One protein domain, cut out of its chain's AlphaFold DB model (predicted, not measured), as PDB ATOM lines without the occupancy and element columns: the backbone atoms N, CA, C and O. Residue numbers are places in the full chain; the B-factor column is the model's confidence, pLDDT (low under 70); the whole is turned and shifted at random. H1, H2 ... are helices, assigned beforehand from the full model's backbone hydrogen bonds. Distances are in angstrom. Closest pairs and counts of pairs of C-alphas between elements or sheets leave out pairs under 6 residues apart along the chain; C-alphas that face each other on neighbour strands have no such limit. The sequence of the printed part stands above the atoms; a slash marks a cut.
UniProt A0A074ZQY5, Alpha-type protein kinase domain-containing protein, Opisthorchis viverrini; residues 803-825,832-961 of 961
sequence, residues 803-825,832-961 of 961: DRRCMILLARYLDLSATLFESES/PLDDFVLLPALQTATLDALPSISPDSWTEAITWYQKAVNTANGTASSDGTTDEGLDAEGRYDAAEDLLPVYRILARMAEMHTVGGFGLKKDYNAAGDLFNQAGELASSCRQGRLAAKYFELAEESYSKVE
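What this domain is: This is residues 803 to 825 and 832 to 961 of the 961 residues of the protein "Alpha-type protein kinase domain-containing protein" of Opisthorchis viverrini (UniProt A0A074ZQY5). Five helices stand side by side in a zigzag row, H1, H3, H4, H5 and H6, each running against the one before it in the row. The short helix H2 sits beside H1 at one end of the row, and H6 is at the other end; from the long link between H3 and H4, residues 877 to 882 stick out. The printed part has 153 residues with six named helices, H1 to H6 in chain order, and no named strand; its class is all helix. It is compact, with a radius of gyration of the C-alphas of 16.2 A, and its C-alphas span 51 by 43 by 24 A.

How they stand to each other: H1, residues 804 to 823, and H3, residues 857 to 873, touch, with the C-alphas of Ala 811 and Ala 861 closest at 4.2 A. They run opposite ways at a shallow tilt of 25 degrees. H2, residues 839 to 844, is close to H1 but not clearly touching: the closest C-alphas, of Ser 817 and Leu 842, are 7.8 A apart. H3 and H4, residues 901 to 914, form a helical hairpin; they touch, closest at the C-alphas of Val 869 and Val 901, 6.1 A apart, with a shallow tilt of 26 degrees. H1 and H4 are near each other, with 7 pairs of C-alphas within 10 A. H4, H5, residues 923 to 939, and H6, residues 943 to 957, make an up and down bundle, three aligned helices of which each runs against the one before. H4 and H5 touch at Ala 909 and Ala 926, their closest C-alphas, 4.1 A apart, and H5 and H6 at Gly 934 and Ala 946, 4.0 A apart. H4 and H6 are close but not clearly touching, with the C-alphas of Thr 913 and Ser 956 closest at 7.0 A. H1 and H6 are apart. Every O i to N i+4 pair is within hydrogen-bond range in H2, H3, H4, H5 and H6, and 15 of 16 are in H1.

Where its parts are: H1 begins at C-alpha 804, (-14.956, -26.333, 3.043), and measures 29.1 A. H2 is 8.4 A long and H3 24.2 A. H4 begins at C-alpha 901, (-24.687, -25.379, -2.437), and measures 20.5 A; H5 measures 24.4 A. H6, 21.2 A long, ends at C-alpha 957, (-30.078, -29.746, -22.936).

The domain as a whole: The two C-alphas farthest apart, of Ser 825 and Asp 879, are 52.9 A apart. Residues 826 to 831 are not printed, and C-alphas 825 and 832 are 19.3 A apart across this cut. The links from H2 to H3 and from H3 to H4 are long, with 12 and 27 residues. The mean pLDDT of the printed part is 75.1; residues 819 to 825, 832 to 853, 873 to 898 and 961 are under 70.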
ATOM      1  N   ASP A 803     -11.004 -28.045   4.944       89.88
ATOM      2  CA  ASP A 803     -11.818 -26.854   5.211       89.88
ATOM      3  C   ASP A 803     -12.657 -26.441   3.989       89.88
ATOM      4  O   ASP A 803     -12.145 -25.935   2.983       89.88
ATOM      5  N   ARG A 804     -13.977 -26.624   4.099       88.25
ATOM      6  CA  ARG A 804     -14.956 -26.333   3.043       88.25
ATOM      7  C   ARG A 804     -14.918 -24.867   2.606       88.25
ATOM      8  O   ARG A 804     -15.067 -24.584   1.413       88.25
ATOM      9  N   ARG A 805     -14.683 -23.936   3.536       86.50
ATOM     10  CA  ARG A 805     -14.594 -22.500   3.237       86.50
ATOM     11  C   ARG A 805     -13.391 -22.199   2.345       86.50
ATOM     12  O   ARG A 805     -13.552 -21.540   1.317       86.50
ATOM     13  N   CYS A 806     -12.218 -22.737   2.669       89.81
ATOM     14  CA  CYS A 806     -11.029 -22.628   1.830       89.81
ATOM     15  C   CYS A 806     -11.196 -23.346   0.483       89.81
ATOM     16  O   CYS A 806     -10.759 -22.790  -0.521       89.81
ATOM     17  N   MET A 807     -11.897 -24.488   0.397       91.00
ATOM     18  CA  MET A 807     -12.224 -25.108  -0.904       91.00
ATOM     19  C   MET A 807     -13.034 -24.169  -1.814       91.00
ATOM     20  O   MET A 807     -12.720 -24.038  -2.998       91.00
ATOM     21  N   ILE A 808     -14.061 -23.496  -1.275       87.38
ATOM     22  CA  ILE A 808     -14.916 -22.563  -2.033       87.38
ATOM     23  C   ILE A 808     -14.134 -21.311  -2.439       87.38
ATOM     24  O   ILE A 808     -14.217 -20.881  -3.590       87.38
ATOM     25  N   LEU A 809     -13.353 -20.735  -1.521       86.44
ATOM     26  CA  LEU A 809     -12.507 -19.572  -1.799       86.44
ATOM     27  C   LEU A 809     -11.426 -19.895  -2.843       86.44
ATOM     28  O   LEU A 809     -11.194 -19.098  -3.749       86.44
ATOM     29  N   LEU A 810     -10.808 -21.074  -2.776       88.31
ATOM     30  CA  LEU A 810      -9.808 -21.529  -3.742       88.31
ATOM     31  C   LEU A 810     -10.415 -21.757  -5.130       88.31
ATOM     32  O   LEU A 810      -9.858 -21.306  -6.130       88.31
ATOM     33  N   ALA A 811     -11.582 -22.402  -5.200       89.12
ATOM     34  CA  ALA A 811     -12.306 -22.583  -6.453       89.12
ATOM     35  C   ALA A 811     -12.712 -21.234  -7.075       89.12
ATOM     36  O   ALA A 811     -12.505 -21.031  -8.270       89.12
ATOM     37  N   ARG A 812     -13.187 -20.277  -6.259       84.12
ATOM     38  CA  ARG A 812     -13.463 -18.895  -6.693       84.12
ATOM     39  C   ARG A 812     -12.211 -18.154  -7.159       84.12
ATOM     40  O   ARG A 812     -12.277 -17.443  -8.155       84.12
ATOM     41  N   TYR A 813     -11.075 -18.327  -6.483       82.69
ATOM     42  CA  TYR A 813      -9.797 -17.748  -6.902       82.69
ATOM     43  C   TYR A 813      -9.376 -18.271  -8.287       82.69
ATOM     44  O   TYR A 813      -9.037 -17.478  -9.165       82.69
ATOM     45  N   LEU A 814      -9.444 -19.586  -8.515       84.88
ATOM     46  CA  LEU A 814      -9.097 -20.223  -9.793       84.88
ATOM     47  C   LEU A 814     -10.051 -19.823 -10.937       84.88
ATOM     48  O   LEU A 814      -9.601 -19.547 -12.048       84.88
ATOM     49  N   ASP A 815     -11.352 -19.742 -10.653       83.62
ATOM     50  CA  ASP A 815     -12.407 -19.300 -11.576       83.62
ATOM     51  C   ASP A 815     -12.225 -17.827 -11.997       83.62
ATOM     52  O   ASP A 815     -12.079 -17.526 -13.186       83.62
ATOM     53  N   LEU A 816     -12.131 -16.908 -11.027       76.94
ATOM     54  CA  LEU A 816     -11.947 -15.474 -11.284       76.94
ATOM     55  C   LEU A 816     -10.618 -15.185 -11.990       76.94
ATOM     56  O   LEU A 816     -10.603 -14.466 -12.993       76.94
ATOM     57  N   SER A 817      -9.511 -15.754 -11.505       73.75
ATOM     58  CA  SER A 817      -8.175 -15.489 -12.056       73.75
ATOM     59  C   SER A 817      -8.051 -15.926 -13.521       73.75
ATOM     60  O   SER A 817      -7.498 -15.173 -14.321       73.75
ATOM     61  N   ALA A 818      -8.661 -17.050 -13.914       73.69
ATOM     62  CA  ALA A 818      -8.794 -17.441 -15.318       73.69
ATOM     63  C   ALA A 818      -9.472 -16.353 -16.172       73.69
ATOM     64  O   ALA A 818      -8.926 -15.924 -17.190       73.69
ATOM     65  N   THR A 819     -10.640 -15.861 -15.742       67.75
ATOM     66  CA  THR A 819     -11.412 -14.872 -16.519       67.75
ATOM     67  C   THR A 819     -10.723 -13.509 -16.641       67.75
ATOM     68  O   THR A 819     -10.858 -12.847 -17.672       67.75
ATOM     69  N   LEU A 820      -9.948 -13.096 -15.632       66.44
ATOM     70  CA  LEU A 820      -9.209 -11.832 -15.657       66.44
ATOM     71  C   LEU A 820      -8.130 -11.826 -16.750       66.44
ATOM     72  O   LEU A 820      -8.024 -10.843 -17.484       66.44
ATOM     73  N   PHE A 821      -7.400 -12.930 -16.934       62.34
ATOM     74  CA  PHE A 821      -6.324 -13.030 -17.932       62.34
ATOM     75  C   PHE A 821      -6.829 -13.091 -19.391       62.34
ATOM     76  O   PHE A 821      -6.074 -12.772 -20.306       62.34
ATOM     77  N   GLU A 822      -8.103 -13.423 -19.647       59.44
ATOM     78  CA  GLU A 822      -8.711 -13.216 -20.977       59.44
ATOM     79  C   GLU A 822      -9.114 -11.751 -21.234       59.44
ATOM     80  O   GLU A 822      -9.163 -11.311 -22.390       59.44
ATOM     81  N   SER A 823      -9.424 -10.989 -20.180       52.44
ATOM     82  CA  SER A 823     -10.078  -9.677 -20.297       52.44
ATOM     83  C   SER A 823      -9.195  -8.580 -20.903       52.44
ATOM     84  O   SER A 823      -9.716  -7.685 -21.568       52.44
ATOM     85  N   GLU A 824      -7.863  -8.693 -20.818       47.81
ATOM     86  CA  GLU A 824      -6.939  -7.768 -21.498       47.81
ATOM     87  C   GLU A 824      -7.095  -7.779 -23.032       47.81
ATOM     88  O   GLU A 824      -6.727  -6.815 -23.704       47.81
ATOM     89  N   SER A 825      -7.697  -8.830 -23.606       43.31
ATOM     90  CA  SER A 825      -7.998  -8.891 -25.042       43.31
ATOM     91  C   SER A 825      -9.248  -8.101 -25.460       43.31
ATOM     92  O   SER A 825      -9.409  -7.812 -26.650       43.31
ATOM     93  N   PRO A 832     -19.894  -8.946 -11.756       42.75
ATOM     94  CA  PRO A 832     -21.058  -8.918 -10.865       42.75
ATOM     95  C   PRO A 832     -20.716  -8.492  -9.427       42.75
ATOM     96  O   PRO A 832     -19.646  -8.803  -8.911       42.75
ATOM     97  N   LEU A 833     -21.654  -7.826  -8.742       38.72
ATOM     98  CA  LEU A 833     -21.446  -7.365  -7.357       38.72
ATOM     99  C   LEU A 833     -21.333  -8.508  -6.323       38.72
ATOM    100  O   LEU A 833     -20.776  -8.288  -5.250       38.72
ATOM    101  N   ASP A 834     -21.820  -9.714  -6.633       43.19
ATOM    102  CA  ASP A 834     -21.850 -10.877  -5.722       43.19
ATOM    103  C   ASP A 834     -20.465 -11.548  -5.504       43.19
ATOM    104  O   ASP A 834     -20.328 -12.460  -4.683       43.19
ATOM    105  N   ASP A 835     -19.406 -11.098  -6.187       51.16
ATOM    106  CA  ASP A 835     -18.039 -11.643  -6.045       51.16
ATOM    107  C   ASP A 835     -17.190 -10.933  -4.964       51.16
ATOM    108  O   ASP A 835     -15.988 -11.166  -4.821       51.16
ATOM    109  N   PHE A 836     -17.847 -10.100  -4.150       47.84
ATOM    110  CA  PHE A 836     -17.276  -9.115  -3.220       47.84
ATOM    111  C   PHE A 836     -16.201  -9.620  -2.236       47.84
ATOM    112  O   PHE A 836     -15.400  -8.822  -1.755       47.84
ATOM    113  N   VAL A 837     -16.166 -10.919  -1.915       53.19
ATOM    114  CA  VAL A 837     -15.271 -11.473  -0.877       53.19
ATOM    115  C   VAL A 837     -13.813 -11.576  -1.340       53.19
ATOM    116  O   VAL A 837     -12.920 -11.263  -0.564       53.19
ATOM    117  N   LEU A 838     -13.551 -11.992  -2.586       55.34
ATOM    118  CA  LEU A 838     -12.181 -12.200  -3.102       55.34
ATOM    119  C   LEU A 838     -11.665 -11.054  -3.980       55.34
ATOM    120  O   LEU A 838     -10.459 -10.951  -4.217       55.34
ATOM    121  N   LEU A 839     -12.559 -10.175  -4.444       51.69
ATOM    122  CA  LEU A 839     -12.195  -9.046  -5.297       51.69
ATOM    123  C   LEU A 839     -11.132  -8.110  -4.687       51.69
ATOM    124  O   LEU A 839     -10.214  -7.775  -5.427       51.69
ATOM    125  N   PRO A 840     -11.152  -7.726  -3.393       52.91
ATOM    126  CA  PRO A 840     -10.159  -6.794  -2.846       52.91
ATOM    127  C   PRO A 840      -8.702  -7.257  -3.009       52.91
ATOM    128  O   PRO A 840      -7.839  -6.448  -3.352       52.91
ATOM    129  N   ALA A 841      -8.428  -8.555  -2.840       50.56
ATOM    130  CA  ALA A 841      -7.103  -9.134  -3.072       50.56
ATOM    131  C   ALA A 841      -6.731  -9.124  -4.563       50.56
ATOM    132  O   ALA A 841      -5.654  -8.672  -4.943       50.56
ATOM    133  N   LEU A 842      -7.649  -9.579  -5.421       53.22
ATOM    134  CA  LEU A 842      -7.434  -9.697  -6.867       53.22
ATOM    135  C   LEU A 842      -7.370  -8.339  -7.591       53.22
ATOM    136  O   LEU A 842      -6.719  -8.233  -8.623       53.22
ATOM    137  N   GLN A 843      -8.014  -7.299  -7.053       50.97
ATOM    138  CA  GLN A 843      -8.012  -5.930  -7.587       50.97
ATOM    139  C   GLN A 843      -6.796  -5.101  -7.150       50.97
ATOM    140  O   GLN A 843      -6.491  -4.095  -7.788       50.97
ATOM    141  N   THR A 844      -6.127  -5.476  -6.052       49.72
ATOM    142  CA  THR A 844      -4.948  -4.761  -5.522       49.72
ATOM    143  C   THR A 844      -3.627  -5.491  -5.778       49.72
ATOM    144  O   THR A 844      -2.554  -4.896  -5.631       49.72
ATOM    145  N   ALA A 845      -3.684  -6.752  -6.211       52.03
ATOM    146  CA  ALA A 845      -2.556  -7.466  -6.786       52.03
ATOM    147  C   ALA A 845      -2.141  -6.851  -8.134       52.03
ATOM    148  O   ALA A 845      -2.976  -6.576  -8.995       52.03
ATOM    149  N   THR A 846      -0.837  -6.700  -8.359       53.53
ATOM    150  CA  THR A 846      -0.307  -6.643  -9.726       53.53
ATOM    151  C   THR A 846      -0.379  -8.040 -10.348       53.53
ATOM    152  O   THR A 846      -0.260  -9.040  -9.638       53.53
ATOM    153  N   LEU A 847      -0.536  -8.134 -11.674       54.47
ATOM    154  CA  LEU A 847      -0.569  -9.428 -12.375       54.47
ATOM    155  C   LEU A 847       0.700 -10.264 -12.107       54.47
ATOM    156  O   LEU A 847       0.603 -11.476 -11.944       54.47
ATOM    157  N   ASP A 848       1.856  -9.609 -11.944       54.19
ATOM    158  CA  ASP A 848       3.139 -10.233 -11.580       54.19
ATOM    159  C   ASP A 848       3.178 -10.842 -10.159       54.19
ATOM    160  O   ASP A 848       4.051 -11.660  -9.861       54.19
ATOM    161  N   ALA A 849       2.278 -10.424  -9.260       55.22
ATOM    162  CA  ALA A 849       2.208 -10.909  -7.877       55.22
ATOM    163  C   ALA A 849       1.286 -12.131  -7.709       55.22
ATOM    164  O   ALA A 849       1.382 -12.845  -6.706       55.22
ATOM    165  N   LEU A 850       0.410 -12.398  -8.684       60.38
ATOM    166  CA  LEU A 850      -0.436 -13.588  -8.685       60.38
ATOM    167  C   LEU A 850       0.406 -14.828  -9.055       60.38
ATOM    168  O   LEU A 850       1.167 -14.786 -10.024       60.38
ATOM    169  N   PRO A 851       0.302 -15.958  -8.327       63.09
ATOM    170  CA  PRO A 851       0.931 -17.204  -8.758       63.09
ATOM    171  C   PRO A 851       0.432 -17.625 -10.147       63.09
ATOM    172  O   PRO A 851      -0.766 -17.575 -10.419       63.09
ATOM    173  N   SER A 852       1.366 -18.072 -10.999       60.62
ATOM    174  CA  SER A 852       1.102 -18.512 -12.377       60.62
ATOM    175  C   SER A 852      -0.066 -19.494 -12.438       60.62
ATOM    176  O   SER A 852       0.034 -20.618 -11.947       60.62
ATOM    177  N   ILE A 853      -1.154 -19.067 -13.073       66.50
ATOM    178  CA  ILE A 853      -2.403 -19.823 -13.161       66.50
ATOM    179  C   ILE A 853      -2.192 -21.053 -14.052       66.50
ATOM    180  O   ILE A 853      -1.545 -20.976 -15.100       66.50
ATOM    181  N   SER A 854      -2.739 -22.196 -13.637       73.44
ATOM    182  CA  SER A 854      -2.747 -23.414 -14.449       73.44
ATOM    183  C   SER A 854      -3.551 -23.196 -15.740       73.44
ATOM    184  O   SER A 854      -4.647 -22.637 -15.668       73.44
ATOM    185  N   PRO A 855      -3.101 -23.677 -16.918       72.62
ATOM    186  CA  PRO A 855      -3.927 -23.648 -18.129       72.62
ATOM    187  C   PRO A 855      -5.214 -24.481 -17.989       72.62
ATOM    188  O   PRO A 855      -6.139 -24.285 -18.773       72.62
ATOM    189  N   ASP A 856      -5.276 -25.369 -16.987       82.25
ATOM    190  CA  ASP A 856      -6.423 -26.218 -16.655       82.25
ATOM    191  C   ASP A 856      -7.235 -25.706 -15.438       82.25
ATOM    192  O   ASP A 856      -7.982 -26.468 -14.817       82.25
ATOM    193  N   SER A 857      -7.093 -24.427 -15.066       83.00
ATOM    194  CA  SER A 857      -7.636 -23.844 -13.826       83.00
ATOM    195  C   SER A 857      -9.151 -23.977 -13.642       83.00
ATOM    196  O   SER A 857      -9.598 -24.138 -12.507       83.00
ATOM    197  N   TRP A 858      -9.962 -23.985 -14.707       90.00
ATOM    198  CA  TRP A 858     -11.399 -24.266 -14.571       90.00
ATOM    199  C   TRP A 858     -11.674 -25.737 -14.256       90.00
ATOM    200  O   TRP A 858     -12.596 -26.027 -13.500       90.00
ATOM    201  N   THR A 859     -10.865 -26.671 -14.764       91.50
ATOM    202  CA  THR A 859     -10.972 -28.089 -14.372       91.50
ATOM    203  C   THR A 859     -10.637 -28.251 -12.891       91.50
ATOM    204  O   THR A 859     -11.349 -28.933 -12.156       91.50
ATOM    205  N   GLU A 860      -9.590 -27.569 -12.435       90.75
ATOM    206  CA  GLU A 860      -9.152 -27.559 -11.040       90.75
ATOM    207  C   GLU A 860     -10.218 -26.945 -10.112       90.75
ATOM    208  O   GLU A 860     -10.622 -27.585  -9.136       90.75
ATOM    209  N   ALA A 861     -10.770 -25.781 -10.474       90.94
ATOM    210  CA  ALA A 861     -11.879 -25.130  -9.776       90.94
ATOM    211  C   ALA A 861     -13.126 -26.028  -9.680       90.94
ATOM    212  O   ALA A 861     -13.685 -26.166  -8.594       90.94
ATOM    213  N   ILE A 862     -13.520 -26.704 -10.769       93.00
ATOM    214  CA  ILE A 862     -14.622 -27.683 -10.762       93.00
ATOM    215  C   ILE A 862     -14.358 -28.812  -9.752       93.00
ATOM    216  O   ILE A 862     -15.270 -29.178  -9.008       93.00
ATOM    217  N   THR A 863     -13.128 -29.336  -9.642       94.00
ATOM    218  CA  THR A 863     -12.832 -30.367  -8.625       94.00
ATOM    219  C   THR A 863     -12.922 -29.843  -7.191       94.00
ATOM    220  O   THR A 863     -13.371 -30.577  -6.309       94.00
ATOM    221  N   TRP A 864     -12.546 -28.587  -6.941       93.69
ATOM    222  CA  TRP A 864     -12.638 -27.969  -5.616       93.69
ATOM    223  C   TRP A 864     -14.075 -27.596  -5.234       93.69
ATOM    224  O   TRP A 864     -14.502 -27.919  -4.124       93.69
ATOM    225  N   TYR A 865     -14.866 -27.050  -6.164       92.81
ATOM    226  CA  TYR A 865     -16.307 -26.866  -5.980       92.81
ATOM    227  C   TYR A 865     -17.014 -28.208  -5.708       92.81
ATOM    228  O   TYR A 865     -17.772 -28.310  -4.744       92.81
ATOM    229  N   GLN A 866     -16.717 -29.270  -6.469       93.31
ATOM    230  CA  GLN A 866     -17.317 -30.593  -6.242       93.31
ATOM    231  C   GLN A 866     -16.946 -31.179  -4.869       93.31
ATOM    232  O   GLN A 866     -17.805 -31.763  -4.211       93.31
ATOM    233  N   LYS A 867     -15.701 -31.009  -4.394       92.56
ATOM    234  CA  LYS A 867     -15.318 -31.388  -3.019       92.56
ATOM    235  C   LYS A 867     -16.135 -30.615  -1.975       92.56
ATOM    236  O   LYS A 867     -16.647 -31.228  -1.039       92.56
ATOM    237  N   ALA A 868     -16.311 -29.303  -2.152       90.25
ATOM    238  CA  ALA A 868     -17.081 -28.466  -1.231       90.25
ATOM    239  C   ALA A 868     -18.583 -28.813  -1.196       90.25
ATOM    240  O   ALA A 868     -19.203 -28.738  -0.135       90.25
ATOM    241  N   VAL A 869     -19.160 -29.231  -2.330       89.44
ATOM    242  CA  VAL A 869     -20.528 -29.782  -2.413       89.44
ATOM    243  C   VAL A 869     -20.609 -31.145  -1.723       89.44
ATOM    244  O   VAL A 869     -21.502 -31.370  -0.912       89.44
ATOM    245  N   ASN A 870     -19.657 -32.045  -1.983       89.44
ATOM    246  CA  ASN A 870     -19.640 -33.378  -1.372       89.44
ATOM    247  C   ASN A 870     -19.489 -33.314   0.157       89.44
ATOM    248  O   ASN A 870     -20.102 -34.112   0.858       89.44
ATOM    249  N   THR A 871     -18.706 -32.356   0.662       84.62
ATOM    250  CA  THR A 871     -18.537 -32.113   2.105       84.62
ATOM    251  C   THR A 871     -19.844 -31.624   2.736       84.62
ATOM    252  O   THR A 871     -20.236 -32.143   3.775       84.62
ATOM    253  N   ALA A 872     -20.567 -30.714   2.068       78.81
ATOM    254  CA  ALA A 872     -21.882 -30.244   2.523       78.81
ATOM    255  C   ALA A 872     -22.939 -31.365   2.524       78.81
ATOM    256  O   ALA A 872     -23.739 -31.472   3.440       78.81
ATOM    257  N   ASN A 873     -22.921 -32.251   1.523       67.75
ATOM    258  CA  ASN A 873     -23.876 -33.360   1.440       67.75
ATOM    259  C   ASN A 873     -23.577 -34.500   2.438       67.75
ATOM    260  O   ASN A 873     -24.425 -35.369   2.644       67.75
ATOM    261  N   GLY A 874     -22.388 -34.521   3.052       57.03
ATOM    262  CA  GLY A 874     -21.984 -35.531   4.036       57.03
ATOM    263  C   GLY A 874     -22.655 -35.398   5.408       57.03
ATOM    264  O   GLY A 874     -22.623 -36.352   6.184       57.03
ATOM    265  N   THR A 875     -23.276 -34.251   5.704       50.81
ATOM    266  CA  THR A 875     -23.930 -33.946   6.992       50.81
ATOM    267  C   THR A 875     -25.401 -34.362   7.046       50.81
ATOM    268  O   THR A 875     -26.015 -34.329   8.112       50.81
ATOM    269  N   ALA A 876     -25.979 -34.785   5.915       44.31
ATOM    270  CA  ALA A 876     -27.384 -35.158   5.806       44.31
ATOM    271  C   ALA A 876     -27.716 -36.397   6.662       44.31
ATOM    272  O   ALA A 876     -27.526 -37.544   6.245       44.31
ATOM    273  N   SER A 877     -28.228 -36.162   7.873       40.72
ATOM    274  CA  SER A 877     -28.624 -37.224   8.797       40.72
ATOM    275  C   SER A 877     -29.743 -38.101   8.219       40.72
ATOM    276  O   SER A 877     -30.617 -37.642   7.479       40.72
ATOM    277  N   SER A 878     -29.757 -39.386   8.583       42.41
ATOM    278  CA  SER A 878     -30.721 -40.357   8.046       42.41
ATOM    279  C   SER A 878     -32.165 -40.185   8.545       42.41
ATOM    280  O   SER A 878     -33.013 -40.989   8.169       42.41
ATOM    281  N   ASP A 879     -32.440 -39.191   9.397       40.31
ATOM    282  CA  ASP A 879     -33.743 -38.970  10.050       40.31
ATOM    283  C   ASP A 879     -34.565 -37.835   9.396       40.31
ATOM    284  O   ASP A 879     -35.627 -37.446   9.873       40.31
ATOM    285  N   GLY A 880     -34.090 -37.292   8.266       40.50
ATOM    286  CA  GLY A 880     -34.841 -36.348   7.428       40.50
ATOM    287  C   GLY A 880     -34.921 -34.907   7.945       40.50
ATOM    288  O   GLY A 880     -35.467 -34.049   7.253       40.50
ATOM    289  N   THR A 881     -34.352 -34.608   9.113       40.31
ATOM    290  CA  THR A 881     -34.110 -33.236   9.569       40.31
ATOM    291  C   THR A 881     -32.815 -32.708   8.956       40.31
ATOM    292  O   THR A 881     -31.719 -33.115   9.349       40.31
ATOM    293  N   THR A 882     -32.942 -31.795   7.994       42.47
ATOM    294  CA  THR A 882     -31.842 -30.945   7.524       42.47
ATOM    295  C   THR A 882     -31.520 -29.914   8.603       42.47
ATOM    296  O   THR A 882     -32.296 -28.980   8.807       42.47
ATOM    297  N   ASP A 883     -30.402 -30.102   9.299       42.03
ATOM    298  CA  ASP A 883     -29.847 -29.104  10.216       42.03
ATOM    299  C   ASP A 883     -29.079 -28.080   9.358       42.03
ATOM    300  O   ASP A 883     -27.984 -28.365   8.870       42.03
ATOM    301  N   GLU A 884     -29.723 -26.956   9.027       46.28
ATOM    302  CA  GLU A 884     -29.164 -25.966   8.092       46.28
ATOM    303  C   GLU A 884     -27.973 -25.229   8.727       46.28
ATOM    304  O   GLU A 884     -28.062 -24.739   9.855       46.28
ATOM    305  N   GLY A 885     -26.861 -25.121   7.991       49.16
ATOM    306  CA  GLY A 885     -25.657 -24.444   8.460       49.16
ATOM    307  C   GLY A 885     -24.810 -25.208   9.481       49.16
ATOM    308  O   GLY A 885     -24.215 -24.548  10.328       49.16
ATOM    309  N   LEU A 886     -24.703 -26.547   9.425       47.19
ATOM    310  CA  LEU A 886     -23.692 -27.313  10.182       47.19
ATOM    311  C   LEU A 886     -22.675 -28.042   9.281       47.19
ATOM    312  O   LEU A 886     -23.026 -28.586   8.236       47.19
ATOM    313  N   ASP A 887     -21.414 -28.071   9.724       50.22
ATOM    314  CA  ASP A 887     -20.271 -28.715   9.070       50.22
ATOM    315  C   ASP A 887     -20.197 -30.233   9.344       50.22
ATOM    316  O   ASP A 887     -20.996 -30.806  10.089       50.22
ATOM    317  N   ALA A 888     -19.197 -30.901   8.755       41.44
ATOM    318  CA  ALA A 888     -18.953 -32.342   8.904       41.44
ATOM    319  C   ALA A 888     -18.686 -32.820  10.353       41.44
ATOM    320  O   ALA A 888     -18.624 -34.027  10.593       41.44
ATOM    321  N   GLU A 889     -18.536 -31.902  11.310       45.41
ATOM    322  CA  GLU A 889     -18.302 -32.165  12.733       45.41
ATOM    323  C   GLU A 889     -19.414 -31.579  13.634       45.41
ATOM    324  O   GLU A 889     -19.323 -31.671  14.860       45.41
ATOM    325  N   GLY A 890     -20.484 -31.018  13.053       41.66
ATOM    326  CA  GLY A 890     -21.642 -30.485  13.776       41.66
ATOM    327  C   GLY A 890     -21.481 -29.056  14.312       41.66
ATOM    328  O   GLY A 890     -22.110 -28.711  15.313       41.66
ATOM    329  N   ARG A 891     -20.639 -28.219  13.690       43.59
ATOM    330  CA  ARG A 891     -20.435 -26.794  14.040       43.59
ATOM    331  C   ARG A 891     -20.947 -25.869  12.940       43.59
ATOM    332  O   ARG A 891     -21.037 -26.284  11.797       43.59
ATOM    333  N   TYR A 892     -21.219 -24.603  13.261       45.78
ATOM    334  CA  TYR A 892     -21.783 -23.639  12.307       45.78
ATOM    335  C   TYR A 892     -20.946 -23.474  11.019       45.78
ATOM    336  O   TYR A 892     -19.823 -22.961  11.062       45.78
ATOM    337  N   ASP A 893     -21.507 -23.864   9.872       55.47
ATOM    338  CA  ASP A 893     -20.859 -23.794   8.561       55.47
ATOM    339  C   ASP A 893     -20.988 -22.392   7.945       55.47
ATOM    340  O   ASP A 893     -21.803 -22.117   7.058       55.47
ATOM    341  N   ALA A 894     -20.093 -21.504   8.377       55.81
ATOM    342  CA  ALA A 894     -19.919 -20.155   7.835       55.81
ATOM    343  C   ALA A 894     -19.413 -20.112   6.368       55.81
ATOM    344  O   ALA A 894     -18.967 -19.057   5.898       55.81
ATOM    345  N   ALA A 895     -19.416 -21.236   5.640       56.47
ATOM    346  CA  ALA A 895     -19.267 -21.280   4.190       56.47
ATOM    347  C   ALA A 895     -20.623 -21.341   3.457       56.47
ATOM    348  O   ALA A 895     -20.674 -20.965   2.284       56.47
ATOM    349  N   GLU A 896     -21.729 -21.721   4.117       56.78
ATOM    350  CA  GLU A 896     -23.081 -21.580   3.545       56.78
ATOM    351  C   GLU A 896     -23.473 -20.108   3.361       56.78
ATOM    352  O   GLU A 896     -23.974 -19.748   2.296       56.78
ATOM    353  N   ASP A 897     -23.136 -19.240   4.322       60.06
ATOM    354  CA  ASP A 897     -23.257 -17.776   4.192       60.06
ATOM    355  C   ASP A 897     -22.469 -17.211   2.997       60.06
ATOM    356  O   ASP A 897     -22.818 -16.175   2.430       60.06
ATOM    357  N   LEU A 898     -21.366 -17.878   2.642       63.47
ATOM    358  CA  LEU A 898     -20.373 -17.397   1.686       63.47
ATOM    359  C   LEU A 898     -20.722 -17.835   0.255       63.47
ATOM    360  O   LEU A 898     -20.645 -17.026  -0.674       63.47
ATOM    361  N   LEU A 899     -21.144 -19.094   0.066       71.81
ATOM    362  CA  LEU A 899     -21.771 -19.560  -1.172       71.81
ATOM    363  C   LEU A 899     -22.620 -20.837  -0.938       71.81
ATOM    364  O   LEU A 899     -22.062 -21.934  -0.858       71.81
ATOM    365  N   PRO A 900     -23.966 -20.742  -0.891       82.25
ATOM    366  CA  PRO A 900     -24.844 -21.904  -0.743       82.25
ATOM    367  C   PRO A 900     -24.659 -22.954  -1.846       82.25
ATOM    368  O   PRO A 900     -24.373 -22.613  -2.997       82.25
ATOM    369  N   VAL A 901     -24.910 -24.231  -1.530       86.56
ATOM    370  CA  VAL A 901     -24.687 -25.379  -2.437       86.56
ATOM    371  C   VAL A 901     -25.343 -25.189  -3.813       86.56
ATOM    372  O   VAL A 901     -24.698 -25.417  -4.836       86.56
ATOM    373  N   TYR A 902     -26.580 -24.683  -3.868       84.06
ATOM    374  CA  TYR A 902     -27.271 -24.414  -5.137       84.06
ATOM    375  C   TYR A 902     -26.576 -23.343  -5.999       84.06
ATOM    376  O   TYR A 902     -26.604 -23.438  -7.224       84.06
ATOM    377  N   ARG A 903     -25.907 -22.349  -5.392       86.50
ATOM    378  CA  ARG A 903     -25.110 -21.354  -6.134       86.50
ATOM    379  C   ARG A 903     -23.805 -21.957  -6.656       86.50
ATOM    380  O   ARG A 903     -23.404 -21.618  -7.766       86.50
ATOM    381  N   ILE A 904     -23.173 -22.856  -5.893       88.94
ATOM    382  CA  ILE A 904     -21.980 -23.594  -6.343       88.94
ATOM    383  C   ILE A 904     -22.325 -24.434  -7.579       88.94
ATOM    384  O   ILE A 904     -21.687 -24.279  -8.617       88.94
ATOM    385  N   LEU A 905     -23.376 -25.258  -7.502       91.06
ATOM    386  CA  LEU A 905     -23.828 -26.109  -8.611       91.06
ATOM    387  C   LEU A 905     -24.176 -25.297  -9.864       91.06
ATOM    388  O   LEU A 905     -23.729 -25.634 -10.958       91.06
ATOM    389  N   ALA A 906     -24.904 -24.187  -9.710       87.94
ATOM    390  CA  ALA A 906     -25.211 -23.296 -10.823       87.94
ATOM    391  C   ALA A 906     -23.954 -22.669 -11.450       87.94
ATOM    392  O   ALA A 906     -23.877 -22.560 -12.672       87.94
ATOM    393  N   ARG A 907     -22.943 -22.299 -10.651       90.19
ATOM    394  CA  ARG A 907     -21.681 -21.770 -11.187       90.19
ATOM    395  C   ARG A 907     -20.882 -22.843 -11.931       90.19
ATOM    396  O   ARG A 907     -20.366 -22.575 -13.014       90.19
ATOM    397  N   MET A 908     -20.837 -24.067 -11.403       92.50
ATOM    398  CA  MET A 908     -20.244 -25.213 -12.101       92.50
ATOM    399  C   MET A 908     -20.948 -25.465 -13.447       92.50
ATOM    400  O   MET A 908     -20.282 -25.676 -14.462       92.50
ATOM    401  N   ALA A 909     -22.281 -25.377 -13.479       92.00
ATOM    402  CA  ALA A 909     -23.071 -25.499 -14.700       92.00
ATOM    403  C   ALA A 909     -22.728 -24.407 -15.729       92.00
ATOM    404  O   ALA A 909     -22.445 -24.728 -16.882       92.00
ATOM    405  N   GLU A 910     -22.665 -23.133 -15.315       90.25
ATOM    406  CA  GLU A 910     -22.228 -22.018 -16.172       90.25
ATOM    407  C   GLU A 910     -20.865 -22.307 -16.822       90.25
ATOM    408  O   GLU A 910     -20.742 -22.229 -18.047       90.25
ATOM    409  N   MET A 911     -19.862 -22.717 -16.036       90.31
ATOM    410  CA  MET A 911     -18.524 -23.064 -16.540       90.31
ATOM    411  C   MET A 911     -18.582 -24.193 -17.585       90.31
ATOM    412  O   MET A 911     -17.946 -24.091 -18.638       90.31
ATOM    413  N   HIS A 912     -19.399 -25.228 -17.354       93.06
ATOM    414  CA  HIS A 912     -19.623 -26.317 -18.312       93.06
ATOM    415  C   HIS A 912     -20.367 -25.878 -19.592       93.06
ATOM    416  O   HIS A 912     -20.037 -26.384 -20.670       93.06
ATOM    417  N   THR A 913     -21.299 -24.910 -19.536       90.94
ATOM    418  CA  THR A 913     -21.962 -24.377 -20.753       90.94
ATOM    419  C   THR A 913     -21.025 -23.597 -21.672       90.94
ATOM    420  O   THR A 913     -21.281 -23.522 -22.878       90.94
ATOM    421  N   VAL A 914     -19.962 -22.997 -21.127       89.06
ATOM    422  CA  VAL A 914     -19.002 -22.184 -21.887       89.06
ATOM    423  C   VAL A 914     -17.828 -23.050 -22.350       89.06
ATOM    424  O   VAL A 914     -17.585 -23.144 -23.555       89.06
ATOM    425  N   GLY A 915     -17.165 -23.734 -21.411       85.31
ATOM    426  CA  GLY A 915     -15.876 -24.401 -21.614       85.31
ATOM    427  C   GLY A 915     -14.709 -23.418 -21.789       85.31
ATOM    428  O   GLY A 915     -14.903 -22.256 -22.133       85.31
ATOM    429  N   GLY A 916     -13.484 -23.885 -21.557       85.62
ATOM    430  CA  GLY A 916     -12.281 -23.043 -21.512       85.62
ATOM    431  C   GLY A 916     -11.374 -23.427 -20.344       85.62
ATOM    432  O   GLY A 916     -11.786 -24.193 -19.480       85.62
ATOM    433  N   PHE A 917     -10.134 -22.926 -20.328       85.00
ATOM    434  CA  PHE A 917      -9.164 -23.147 -19.237       85.00
ATOM    435  C   PHE A 917      -9.074 -24.633 -18.802       85.00
ATOM    436  O   PHE A 917      -9.346 -25.010 -17.660       85.00
ATOM    437  N   GLY A 918      -8.806 -25.500 -19.789       84.00
ATOM    438  CA  GLY A 918      -8.779 -26.967 -19.686       84.00
ATOM    439  C   GLY A 918     -10.151 -27.647 -19.618       84.00
ATOM    440  O   GLY A 918     -10.305 -28.772 -20.102       84.00
ATOM    441  N   LEU A 919     -11.170 -26.969 -19.080       91.12
ATOM    442  CA  LEU A 919     -12.508 -27.528 -18.922       91.12
ATOM    443  C   LEU A 919     -13.178 -27.722 -20.285       91.12
ATOM    444  O   LEU A 919     -13.359 -26.785 -21.072       91.12
ATOM    445  N   LYS A 920     -13.597 -28.959 -20.555       90.62
ATOM    446  CA  LYS A 920     -14.395 -29.275 -21.739       90.62
ATOM    447  C   LYS A 920     -15.820 -28.773 -21.557       90.62
ATOM    448  O   LYS A 920     -16.465 -29.047 -20.549       90.62
ATOM    449  N   LYS A 921     -16.302 -28.093 -22.593       93.56
ATOM    450  CA  LYS A 921     -17.700 -27.712 -22.755       93.56
ATOM    451  C   LYS A 921     -18.578 -28.966 -22.770       93.56
ATOM    452  O   LYS A 921     -18.355 -29.841 -23.607       93.56
ATOM    453  N   ASP A 922     -19.547 -29.044 -21.867       94.62
ATOM    454  CA  ASP A 922     -20.460 -30.182 -21.738       94.62
ATOM    455  C   ASP A 922     -21.854 -29.689 -21.338       94.62
ATOM    456  O   ASP A 922     -22.106 -29.291 -20.202       94.62
ATOM    457  N   TYR A 923     -22.762 -29.695 -22.312       93.94
ATOM    458  CA  TYR A 923     -24.129 -29.222 -22.130       93.94
ATOM    459  C   TYR A 923     -25.023 -30.201 -21.351       93.94
ATOM    460  O   TYR A 923     -25.991 -29.751 -20.740       93.94
ATOM    461  N   ASN A 924     -24.691 -31.500 -21.303       94.56
ATOM    462  CA  ASN A 924     -25.425 -32.460 -20.473       94.56
ATOM    463  C   ASN A 924     -25.074 -32.243 -19.001       94.56
ATOM    464  O   ASN A 924     -25.962 -32.031 -18.183       94.56
ATOM    465  N   ALA A 925     -23.772 -32.191 -18.689       93.50
ATOM    466  CA  ALA A 925     -23.302 -31.915 -17.332       93.50
ATOM    467  C   ALA A 925     -23.822 -30.563 -16.813       93.50
ATOM    468  O   ALA A 925     -24.225 -30.462 -15.657       93.50
ATOM    469  N   ALA A 926     -23.873 -29.536 -17.670       94.12
ATOM    470  CA  ALA A 926     -24.477 -28.255 -17.315       94.12
ATOM    471  C   ALA A 926     -25.984 -28.360 -17.019       94.12
ATOM    472  O   ALA A 926     -26.433 -27.825 -16.007       94.12
ATOM    473  N   GLY A 927     -26.759 -29.063 -17.854       95.44
ATOM    474  CA  GLY A 927     -28.187 -29.290 -17.614       95.44
ATOM    475  C   GLY A 927     -28.448 -30.027 -16.297       95.44
ATOM    476  O   GLY A 927     -29.259 -29.577 -15.486       95.44
ATOM    477  N   ASP A 928     -27.692 -31.094 -16.033       96.31
ATOM    478  CA  ASP A 928     -27.811 -31.901 -14.814       96.31
ATOM    479  C   ASP A 928     -27.470 -31.093 -13.550       96.31
ATOM    480  O   ASP A 928     -28.141 -31.225 -12.522       96.31
ATOM    481  N   LEU A 929     -26.444 -30.237 -13.613       94.69
ATOM    482  CA  LEU A 929     -26.040 -29.356 -12.512       94.69
ATOM    483  C   LEU A 929     -27.036 -28.205 -12.289       94.69
ATOM    484  O   LEU A 929     -27.332 -27.879 -11.139       94.69
ATOM    485  N   PHE A 930     -27.597 -27.616 -13.353       96.25
ATOM    486  CA  PHE A 930     -28.656 -26.607 -13.233       96.25
ATOM    487  C   PHE A 930     -29.955 -27.196 -12.665       96.25
ATOM    488  O   PHE A 930     -30.575 -26.562 -11.813       96.25
ATOM    489  N   ASN A 931     -30.338 -28.419 -13.045       96.06
ATOM    490  CA  ASN A 931     -31.484 -29.112 -12.448       96.06
ATOM    491  C   ASN A 931     -31.297 -29.318 -10.936       96.06
ATOM    492  O   ASN A 931     -32.152 -28.906 -10.154       96.06
ATOM    493  N   GLN A 932     -30.146 -29.851 -10.507       94.69
ATOM    494  CA  GLN A 932     -29.827 -30.019  -9.079       94.69
ATOM    495  C   GLN A 932     -29.792 -28.675  -8.327       94.69
ATOM    496  O   GLN A 932     -30.270 -28.576  -7.194       94.69
ATOM    497  N   ALA A 933     -29.282 -27.610  -8.957       89.81
ATOM    498  CA  ALA A 933     -29.344 -26.258  -8.403       89.81
ATOM    499  C   ALA A 933     -30.791 -25.752  -8.259       89.81
ATOM    500  O   ALA A 933     -31.115 -25.114  -7.258       89.81
ATOM    501  N   GLY A 934     -31.671 -26.048  -9.223       90.50
ATOM    502  CA  GLY A 934     -33.098 -25.720  -9.183       90.50
ATOM    503  C   GLY A 934     -33.853 -26.456  -8.075       90.50
ATOM    504  O   GLY A 934     -34.639 -25.842  -7.349       90.50
ATOM    505  N   GLU A 935     -33.574 -27.745  -7.884       92.06
ATOM    506  CA  GLU A 935     -34.143 -28.562  -6.806       92.06
ATOM    507  C   GLU A 935     -33.726 -28.038  -5.424       92.06
ATOM    508  O   GLU A 935     -34.584 -27.711  -4.601       92.06
ATOM    509  N   LEU A 936     -32.423 -27.853  -5.183       88.69
ATOM    510  CA  LEU A 936     -31.932 -27.340  -3.901       88.69
ATOM    511  C   LEU A 936     -32.386 -25.894  -3.640       88.69
ATOM    512  O   LEU A 936     -32.820 -25.581  -2.532       88.69
ATOM    513  N   ALA A 937     -32.387 -25.020  -4.653       85.81
ATOM    514  CA  ALA A 937     -32.941 -23.671  -4.521       85.81
ATOM    515  C   ALA A 937     -34.449 -23.684  -4.204       85.81
ATOM    516  O   ALA A 937     -34.926 -22.805  -3.483       85.81
ATOM    517  N   SER A 938     -35.203 -24.678  -4.691       89.25
ATOM    518  CA  SER A 938     -36.617 -24.859  -4.337       89.25
ATOM    519  C   SER A 938     -36.780 -25.246  -2.865       89.25
ATOM    520  O   SER A 938     -37.598 -24.634  -2.175       89.25
ATOM    521  N   SER A 939     -35.974 -26.191  -2.365       87.12
ATOM    522  CA  SER A 939     -35.965 -26.584  -0.946       87.12
ATOM    523  C   SER A 939     -35.597 -25.413  -0.027       87.12
ATOM    524  O   SER A 939     -36.340 -25.119   0.910       87.12
ATOM    525  N   CYS A 940     -34.562 -24.636  -0.371       82.69
ATOM    526  CA  CYS A 940     -34.189 -23.385   0.313       82.69
ATOM    527  C   CYS A 940     -35.177 -22.215   0.073       82.69
ATOM    528  O   CYS A 940     -34.861 -21.055   0.347       82.69
ATOM    529  N   ARG A 941     -36.377 -22.489  -0.464       88.06
ATOM    530  CA  ARG A 941     -37.490 -21.547  -0.715       88.06
ATOM    531  C   ARG A 941     -37.182 -20.399  -1.690       88.06
ATOM    532  O   ARG A 941     -37.991 -19.483  -1.842       88.06
ATOM    533  N   GLN A 942     -36.076 -20.467  -2.430       81.81
ATOM    534  CA  GLN A 942     -35.652 -19.488  -3.437       81.81
ATOM    535  C   GLN A 942     -36.376 -19.695  -4.781       81.81
ATOM    536  O   GLN A 942     -35.757 -19.728  -5.842       81.81
ATOM    537  N   GLY A 943     -37.709 -19.815  -4.767       83.06
ATOM    538  CA  GLY A 943     -38.504 -20.272  -5.921       83.06
ATOM    539  C   GLY A 943     -38.325 -19.473  -7.225       83.06
ATOM    540  O   GLY A 943     -38.434 -20.041  -8.308       83.06
ATOM    541  N   ARG A 944     -37.988 -18.175  -7.153       85.75
ATOM    542  CA  ARG A 944     -37.640 -17.367  -8.344       85.75
ATOM    543  C   ARG A 944     -36.301 -17.768  -8.967       85.75
ATOM    544  O   ARG A 944     -36.157 -17.722 -10.183       85.75
ATOM    545  N   LEU A 945     -35.325 -18.117  -8.131       82.88
ATOM    546  CA  LEU A 945     -33.997 -18.542  -8.560       82.88
ATOM    547  C   LEU A 945     -34.037 -19.986  -9.069       82.88
ATOM    548  O   LEU A 945     -33.459 -20.277 -10.109       82.88
ATOM    549  N   ALA A 946     -34.807 -20.849  -8.400       87.94
ATOM    550  CA  ALA A 946     -35.079 -22.209  -8.850       87.94
ATOM    551  C   ALA A 946     -35.689 -22.250 -10.260       87.94
ATOM    552  O   ALA A 946     -35.168 -22.943 -11.128       87.94
ATOM    553  N   ALA A 947     -36.733 -21.450 -10.515       90.88
ATOM    554  CA  ALA A 947     -37.347 -21.346 -11.841       90.88
ATOM    555  C   ALA A 947     -36.334 -20.945 -12.931       90.88
ATOM    556  O   ALA A 947     -36.316 -21.554 -13.997       90.88
ATOM    557  N   LYS A 948     -35.439 -19.988 -12.635       91.81
ATOM    558  CA  LYS A 948     -34.348 -19.592 -13.539       91.81
ATOM    559  C   LYS A 948     -33.353 -20.737 -13.788       91.81
ATOM    560  O   LYS A 948     -32.850 -20.874 -14.896       91.81
ATOM    561  N   TYR A 949     -33.032 -21.546 -12.778       91.25
ATOM    562  CA  TYR A 949     -32.128 -22.685 -12.963       91.25
ATOM    563  C   TYR A 949     -32.766 -23.809 -13.791       91.25
ATOM    564  O   TYR A 949     -32.090 -24.345 -14.659       91.25
ATOM    565  N   PHE A 950     -34.060 -24.098 -13.625       96.44
ATOM    566  CA  PHE A 950     -34.762 -25.038 -14.511       96.44
ATOM    567  C   PHE A 950     -34.823 -24.528 -15.967       96.44
ATOM    568  O   PHE A 950     -34.538 -25.287 -16.888       96.44
ATOM    569  N   GLU A 951     -35.079 -23.232 -16.183       94.19
ATOM    570  CA  GLU A 951     -35.010 -22.592 -17.510       94.19
ATOM    571  C   GLU A 951     -33.611 -22.733 -18.147       94.19
ATOM    572  O   GLU A 951     -33.487 -23.118 -19.309       94.19
ATOM    573  N   LEU A 952     -32.540 -22.510 -17.375       91.81
ATOM    574  CA  LEU A 952     -31.152 -22.695 -17.828       91.81
ATOM    575  C   LEU A 952     -30.766 -24.169 -18.048       91.81
ATOM    576  O   LEU A 952     -29.882 -24.448 -18.864       91.81
ATOM    577  N   ALA A 953     -31.415 -25.115 -17.364       94.94
ATOM    578  CA  ALA A 953     -31.249 -26.543 -17.619       94.94
ATOM    579  C   ALA A 953     -31.851 -26.921 -18.982       94.94
ATOM    580  O   ALA A 953     -31.153 -27.497 -19.817       94.94
ATOM    581  N   GLU A 954     -33.096 -26.515 -19.259       94.94
ATOM    582  CA  GLU A 954     -33.743 -26.697 -20.570       94.94
ATOM    583  C   GLU A 954     -32.949 -26.011 -21.702       94.94
ATOM    584  O   GLU A 954     -32.704 -26.615 -22.751       94.94
ATOM    585  N   GLU A 955     -32.447 -24.790 -21.476       94.12
ATOM    586  CA  GLU A 955     -31.570 -24.077 -22.419       94.12
ATOM    587  C   GLU A 955     -30.189 -24.747 -22.588       94.12
ATOM    588  O   GLU A 955     -29.465 -24.438 -23.535       94.12
ATOM    589  N   SER A 956     -29.781 -25.635 -21.678       92.12
ATOM    590  CA  SER A 956     -28.536 -26.405 -21.792       92.12
ATOM    591  C   SER A 956     -28.761 -27.700 -22.569       92.12
ATOM    592  O   SER A 956     -28.072 -27.925 -23.562       92.12
ATOM    593  N   TYR A 957     -29.767 -28.507 -22.210       94.31
ATOM    594  CA  TYR A 957     -30.078 -29.746 -22.936       94.31
ATOM    595  C   TYR A 957     -30.451 -29.489 -24.406       94.31
ATOM    596  O   TYR A 957     -30.002 -30.217 -25.285       94.31
ATOM    597  N   SER A 958     -31.169 -28.401 -24.708       92.81
ATOM    598  CA  SER A 958     -31.504 -28.000 -26.091       92.81
ATOM    599  C   SER A 958     -30.305 -27.563 -26.955       92.81
ATOM    600  O   SER A 958     -30.480 -27.253 -28.131       92.81
ATOM    601  N   LYS A 959     -29.081 -27.550 -26.404       89.12
ATOM    602  CA  LYS A 959     -27.813 -27.358 -27.137       89.12
ATOM    603  C   LYS A 959     -27.004 -28.658 -27.291       89.12
ATOM    604  O   LYS A 959     -25.866 -28.619 -27.761       89.12
ATOM    605  N   VAL A 960     -27.565 -29.788 -26.851       82.56
ATOM    606  CA  VAL A 960     -27.063 -31.153 -27.093       82.56
ATOM    607  C   VAL A 960     -27.658 -31.734 -28.387       82.56
ATOM    608  O   VAL A 960     -27.011 -32.569 -29.021       82.56
ATOM    609  N   GLU A 961     -28.866 -31.290 -28.756       60.19
ATOM    610  CA  GLU A 961     -29.609 -31.656 -29.978       60.19
ATOM    611  C   GLU A 961     -29.099 -30.944 -31.250       60.19
ATOM    612  O   GLU A 961     -29.111 -31.608 -32.315       60.19
TER     613      GLU A 961